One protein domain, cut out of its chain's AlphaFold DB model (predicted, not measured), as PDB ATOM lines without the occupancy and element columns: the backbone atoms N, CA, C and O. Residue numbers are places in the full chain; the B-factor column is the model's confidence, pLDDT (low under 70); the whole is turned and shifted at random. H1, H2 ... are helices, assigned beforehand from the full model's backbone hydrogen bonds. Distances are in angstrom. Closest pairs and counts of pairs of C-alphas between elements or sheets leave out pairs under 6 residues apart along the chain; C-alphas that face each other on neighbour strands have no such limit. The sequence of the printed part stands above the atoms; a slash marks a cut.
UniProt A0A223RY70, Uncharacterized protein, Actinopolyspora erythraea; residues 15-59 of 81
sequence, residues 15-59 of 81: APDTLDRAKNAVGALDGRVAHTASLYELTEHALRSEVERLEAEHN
ATOM      1  N   ALA A  15     -39.864  40.099  18.272       89.75
ATOM      2  CA  ALA A  15     -38.443  40.328  18.060       89.75
ATOM      3  C   ALA A  15     -37.612  39.438  19.011       89.75
ATOM      4  O   ALA A  15     -37.984  39.314  20.184       89.75
ATOM      5  N   PRO A  16     -36.483  38.858  18.557       89.38
ATOM      6  CA  PRO A  16     -35.662  37.975  19.388       89.38
ATOM      7  C   PRO A  16     -35.257  38.593  20.733       89.38
ATOM      8  O   PRO A  16     -35.379  37.938  21.763       89.38
ATOM      9  N   ASP A  17     -34.875  39.877  20.739       92.88
ATOM     10  CA  ASP A  17     -34.517  40.607  21.964       92.88
ATOM     11  C   ASP A  17     -35.671  40.653  22.978       92.88
ATOM     12  O   ASP A  17     -35.495  40.337  24.155       92.88
ATOM     13  N   THR A  18     -36.885  40.970  22.521       93.38
ATOM     14  CA  THR A  18     -38.077  41.002  23.380       93.38
ATOM     15  C   THR A  18     -38.359  39.632  23.988       93.38
ATOM     16  O   THR A  18     -38.663  39.533  25.178       93.38
ATOM     17  N   LEU A  19     -38.233  38.569  23.188       92.75
ATOM     18  CA  LEU A  19     -38.440  37.202  23.653       92.75
ATOM     19  C   LEU A  19     -37.406  36.806  24.716       92.75
ATOM     20  O   LEU A  19     -37.770  36.223  25.738       92.75
ATOM     21  N   ASP A  20     -36.133  37.132  24.511       95.25
ATOM     22  CA  ASP A  20     -35.082  36.808  25.478       95.25
ATOM     23  C   ASP A  20     -35.237  37.603  26.777       95.25
ATOM     24  O   ASP A  20     -35.110  37.045  27.870       95.25
ATOM     25  N   ARG A  21     -35.637  38.874  26.691       96.38
ATOM     26  CA  ARG A  21     -35.982  39.671  27.875       96.38
ATOM     27  C   ARG A  21     -37.169  39.085  28.643       96.38
ATOM     28  O   ARG A  21     -37.132  39.063  29.871       96.38
ATOM     29  N   ALA A  22     -38.183  38.573  27.946       95.56
ATOM     30  CA  ALA A  22     -39.324  37.914  28.577       95.56
ATOM     31  C   ALA A  22     -38.917  36.614  29.295       95.56
ATOM     32  O   ALA A  22     -39.306  36.403  30.443       95.56
ATOM     33  N   LYS A  23     -38.074  35.777  28.669       95.81
ATOM     34  CA  LYS A  23     -37.512  34.575  29.315       95.81
ATOM     35  C   LYS A  23     -36.731  34.929  30.581       95.81
ATOM     36  O   LYS A  23     -36.923  34.287  31.610       95.81
ATOM     37  N   ASN A  24     -35.894  35.968  30.521       97.94
ATOM     38  CA  ASN A  24     -35.117  36.432  31.670       97.94
ATOM     39  C   ASN A  24     -36.021  36.907  32.816       97.94
ATOM     40  O   ASN A  24     -35.760  36.575  33.968       97.94
ATOM     41  N   ALA A  25     -37.094  37.643  32.511       97.56
ATOM     42  CA  ALA A  25     -38.051  38.098  33.518       97.56
ATOM     43  C   ALA A  25     -38.762  36.924  34.211       97.56
ATOM     44  O   ALA A  25     -38.813  36.884  35.436       97.56
ATOM     45  N   VAL A  26     -39.251  35.946  33.441       97.62
ATOM     46  CA  VAL A  26     -39.872  34.726  33.986       97.62
ATOM     47  C   VAL A  26     -38.888  33.962  34.869       97.62
ATOM     48  O   VAL A  26     -39.225  33.626  35.997       97.62
ATOM     49  N   GLY A  27     -37.654  33.746  34.404       97.44
ATOM     50  CA  GLY A  27     -36.635  33.044  35.189       97.44
ATOM     51  C   GLY A  27     -36.226  33.781  36.470       97.44
ATOM     52  O   GLY A  27     -35.947  33.144  37.479       97.44
ATOM     53  N   ALA A  28     -36.202  35.116  36.451       98.06
ATOM     54  CA  ALA A  28     -35.846  35.922  37.619       98.06
ATOM     55  C   ALA A  28     -36.971  36.003  38.664       98.06
ATOM     56  O   ALA A  28     -36.693  36.116  39.859       98.06
ATOM     57  N   LEU A  29     -38.228  35.995  38.216       97.69
ATOM     58  CA  LEU A  29     -39.391  36.183  39.081       97.69
ATOM     59  C   LEU A  29     -39.994  34.863  39.556       97.69
ATOM     60  O   LEU A  29     -40.518  34.838  40.665       97.69
ATOM     61  N   ASP A  30     -39.890  33.788  38.773       92.81
ATOM     62  CA  ASP A  30     -40.260  32.419  39.158       92.81
ATOM     63  C   ASP A  30     -41.652  32.340  39.817       92.81
ATOM     64  O   ASP A  30     -41.837  31.823  40.918       92.81
ATOM     65  N   GLY A  31     -42.642  32.992  39.194       90.00
ATOM     66  CA  GLY A  31     -44.022  33.025  39.687       90.00
ATOM     67  C   GLY A  31     -44.272  33.869  40.942       90.00
ATOM     68  O   GLY A  31     -45.408  33.936  41.408       90.00
ATOM     69  N   ARG A  32     -43.265  34.568  41.486       94.12
ATOM     70  CA  ARG A  32     -43.437  35.483  42.637       94.12
ATOM     71  C   ARG A  32     -44.231  36.739  42.286       94.12
ATOM     72  O   ARG A  32     -44.761  37.400  43.174       94.12
ATOM     73  N   VAL A  33     -44.293  37.074  41.000       95.44
ATOM     74  CA  VAL A  33     -45.128  38.142  40.446       95.44
ATOM     75  C   VAL A  33     -46.191  37.504  39.551       95.44
ATOM     76  O   VAL A  33     -45.926  36.507  38.876       95.44
ATOM     77  N   ALA A  34     -47.399  38.069  39.539       94.44
ATOM     78  CA  ALA A  34     -48.505  37.552  38.737       94.44
ATOM     79  C   ALA A  34     -48.103  37.358  37.263       94.44
ATOM     80  O   ALA A  34     -47.429  38.208  36.683       94.44
ATOM     81  N   HIS A  35     -48.525  36.234  36.675       95.31
ATOM     82  CA  HIS A  35     -48.278  35.859  35.274       95.31
ATOM     83  C   HIS A  35     -46.805  35.624  34.908       95.31
ATOM     84  O   HIS A  35     -46.468  35.546  33.732       95.31
ATOM     85  N   THR A  36     -45.913  35.487  35.893       95.88
ATOM     86  CA  THR A  36     -44.479  35.232  35.655       95.88
ATOM     87  C   THR A  36     -44.051  33.811  36.013       95.88
ATOM     88  O   THR A  36     -42.858  33.536  36.083       95.88
ATOM     89  N   ALA A  37     -45.001  32.893  36.227       94.06
ATOM     90  CA  ALA A  37     -44.689  31.486  36.494       94.06
ATOM     91  C   ALA A  37     -44.224  30.745  35.230       94.06
ATOM     92  O   ALA A  37     -43.521  29.740  35.309       94.06
ATOM     93  N   SER A  38     -44.592  31.235  34.043       96.19
ATOM     94  CA  SER A  38     -44.098  30.714  32.771       96.19
ATOM     95  C   SER A  38     -44.152  31.770  31.667       96.19
ATOM     96  O   SER A  38     -44.898  32.745  31.749       96.19
ATOM     97  N   LEU A  39     -43.397  31.547  30.586       94.38
ATOM     98  CA  LEU A  39     -43.467  32.398  29.394       94.38
ATOM     99  C   LEU A  39     -44.850  32.342  28.727       94.38
ATOM    100  O   LEU A  39     -45.290  33.336  28.153       94.38
ATOM    101  N   TYR A  40     -45.539  31.203  28.824       93.81
ATOM    102  CA  TYR A  40     -46.906  31.053  28.333       93.81
ATOM    103  C   TYR A  40     -47.866  31.989  29.073       93.81
ATOM    104  O   TYR A  40     -48.555  32.773  28.427       93.81
ATOM    105  N   GLU A  41     -47.861  31.963  30.407       95.38
ATOM    106  CA  GLU A  41     -48.731  32.828  31.212       95.38
ATOM    107  C   GLU A  41     -48.448  34.310  30.975       95.38
ATOM    108  O   GLU A  41     -49.387  35.089  30.809       95.38
ATOM    109  N   LEU A  42     -47.168  34.685  30.912       96.12
ATOM    110  CA  LEU A  42     -46.768  36.063  30.651       96.12
ATOM    111  C   LEU A  42     -47.290  36.539  29.293       96.12
ATOM    112  O   LEU A  42     -47.817  37.642  29.179       96.12
ATOM    113  N   THR A  43     -47.156  35.695  28.268       94.19
ATOM    114  CA  THR A  43     -47.582  36.014  26.901       94.19
ATOM    115  C   THR A  43     -49.101  36.100  26.797       94.19
ATOM    116  O   THR A  43     -49.619  37.056  26.226       94.19
ATOM    117  N   GLU A  44     -49.816  35.132  27.372       95.25
ATOM    118  CA  GLU A  44     -51.280  35.107  27.385       95.25
ATOM    119  C   GLU A  44     -51.844  36.341  28.093       95.25
ATOM    120  O   GLU A  44     -52.745  36.999  27.578       95.25
ATOM    121  N   HIS A  45     -51.282  36.693  29.251       96.56
ATOM    122  CA  HIS A  45     -51.694  37.883  29.982       96.56
ATOM    123  C   HIS A  45     -51.405  39.164  29.194       96.56
ATOM    124  O   HIS A  45     -52.307  39.979  29.026       96.56
ATOM    125  N   ALA A  46     -50.190  39.325  28.659       95.31
ATOM    126  CA  ALA A  46     -49.813  40.517  27.904       95.31
ATOM    127  C   ALA A  46     -50.708  40.735  26.674       95.31
ATOM    128  O   ALA A  46     -51.167  41.852  26.433       95.31
ATOM    129  N   LEU A  47     -50.993  39.670  25.916       95.44
ATOM    130  CA  LEU A  47     -51.887  39.744  24.761       95.44
ATOM    131  C   LEU A  47     -53.321  40.060  25.179       95.44
ATOM    132  O   LEU A  47     -53.954  40.923  24.575       95.44
ATOM    133  N   ARG A  48     -53.833  39.393  26.217       96.94
ATOM    134  CA  ARG A  48     -55.193  39.627  26.707       96.94
ATOM    135  C   ARG A  48     -55.380  41.057  27.195       96.94
ATOM    136  O   ARG A  48     -56.343  41.694  26.789       96.94
ATOM    137  N   SER A  49     -54.458  41.570  28.006       97.62
ATOM    138  CA  SER A  49     -54.530  42.937  28.523       97.62
ATOM    139  C   SER A  49     -54.479  43.978  27.413       97.62
ATOM    140  O   SER A  49     -55.192  44.975  27.482       97.62
ATOM    141  N   GLU A  50     -53.686  43.745  26.367       97.94
ATOM    142  CA  GLU A  50     -53.665  44.644  25.215       97.94
ATOM    143  C   GLU A  50     -54.977  44.586  24.420       97.94
ATOM    144  O   GLU A  50     -55.491  45.624  24.011       97.94
ATOM    145  N   VAL A  51     -55.571  43.403  24.244       97.75
ATOM    146  CA  VAL A  51     -56.892  43.274  23.607       97.75
ATOM    147  C   VAL A  51     -57.968  43.981  24.428       97.75
ATOM    148  O   VAL A  51     -58.724  44.767  23.867       97.75
ATOM    149  N   GLU A  52     -58.006  43.774  25.743       98.06
ATOM    150  CA  GLU A  52     -58.949  44.445  26.648       98.06
ATOM    151  C   GLU A  52     -58.787  45.972  26.601       98.06
ATOM    152  O   GLU A  52     -59.777  46.707  26.569       98.06
ATOM    153  N   ARG A  53     -57.542  46.466  26.526       98.38
ATOM    154  CA  ARG A  53     -57.251  47.894  26.340       98.38
ATOM    155  C   ARG A  53     -57.831  48.416  25.025       98.38
ATOM    156  O   ARG A  53     -58.482  49.456  25.013       98.38
ATOM    157  N   LEU A  54     -57.629  47.693  23.924       98.31
ATOM    158  CA  LEU A  54     -58.156  48.070  22.610       98.31
ATOM    159  C   LEU A  54     -59.689  48.015  22.561       98.31
ATOM    160  O   LEU A  54     -60.309  48.878  21.948       98.31
ATOM    161  N   GLU A  55     -60.309  47.038  23.219       98.31
ATOM    162  CA  GLU A  55     -61.766  46.943  23.357       98.31
ATOM    163  C   GLU A  55     -62.324  48.154  24.117       98.31
ATOM    164  O   GLU A  55     -63.294  48.775  23.678       98.31
ATOM    165  N   ALA A  56     -61.669  48.552  25.210       98.12
ATOM    166  CA  ALA A  56     -62.038  49.731  25.990       98.12
ATOM    167  C   ALA A  56     -61.868  51.045  25.212       98.12
ATOM    168  O   ALA A  56     -62.750  51.899  25.255       98.12
ATOM    169  N   GLU A  57     -60.757  51.214  24.495       98.25
ATOM    170  CA  GLU A  57     -60.431  52.470  23.807       98.25
ATOM    171  C   GLU A  57     -61.113  52.629  22.442       98.25
ATOM    172  O   GLU A  57     -61.308  53.755  21.978       98.25
ATOM    173  N   HIS A  58     -61.442  51.522  21.772       96.88
ATOM    174  CA  HIS A  58     -61.847  51.543  20.363       96.88
ATOM    175  C   HIS A  58     -63.113  50.747  20.048       96.88
ATOM    176  O   HIS A  58     -63.515  50.709  18.886       96.88
ATOM    177  N   ASN A  59     -63.743  50.117  21.039       96.44
ATOM    178  CA  ASN A  59     -64.962  49.340  20.830       96.44
ATOM    179  C   ASN A  59     -65.956  49.474  21.996       96.44
ATOM    180  O   ASN A  59     -66.649  48.518  22.336       96.44
TER     181      ASN A  59
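What this domain is: This is residues 15 to 59 of the 81 residues of an uncharacterized protein of Actinopolyspora erythraea (UniProt A0A223RY70). Two helices meet in an open L: the first residues of H2, 39 to 42, pack on residues 22 to 26 of H1, and the far part of H2, with the last residue, sticks out as an arm, residues 47 to 59. Residues 30 to 38 loop round the corner between them. The printed part has 45 residues, with two named helices, H1 then H2, and no named strand; its class is all helix. It is loose, with a radius of gyration of the C-alphas of 12.1 A, and spans 36 by 24 by 12 A.

How they stand to each other: H1, residues 16 to 29, touches H2, residues 39 to 58, with residues 22 to 26 alone; H2 touches it with residues 39 to 42 alone. The closest C-alphas, of Val 26 and Leu 39, are 6.3 A apart. The helices run opposite ways at a steep tilt of 68 degrees, only just short of about perpendicular. In H1 and H2 every O i to N i+4 pair is within hydrogen-bond range.

Where its parts are: H1 begins at C-alpha 16 (-35.662, 37.975, 19.388) and is 20.1 A long. H2, 28.0 A long, ends at C-alpha 58 (-61.847, 51.543, 20.363).

The domain as a whole: The C-alphas farthest apart, of Ala 28 and Asn 59, are 36.2 A apart. The link is short, the printed part has no cut, and no printed residue is under 70 in pLDDT.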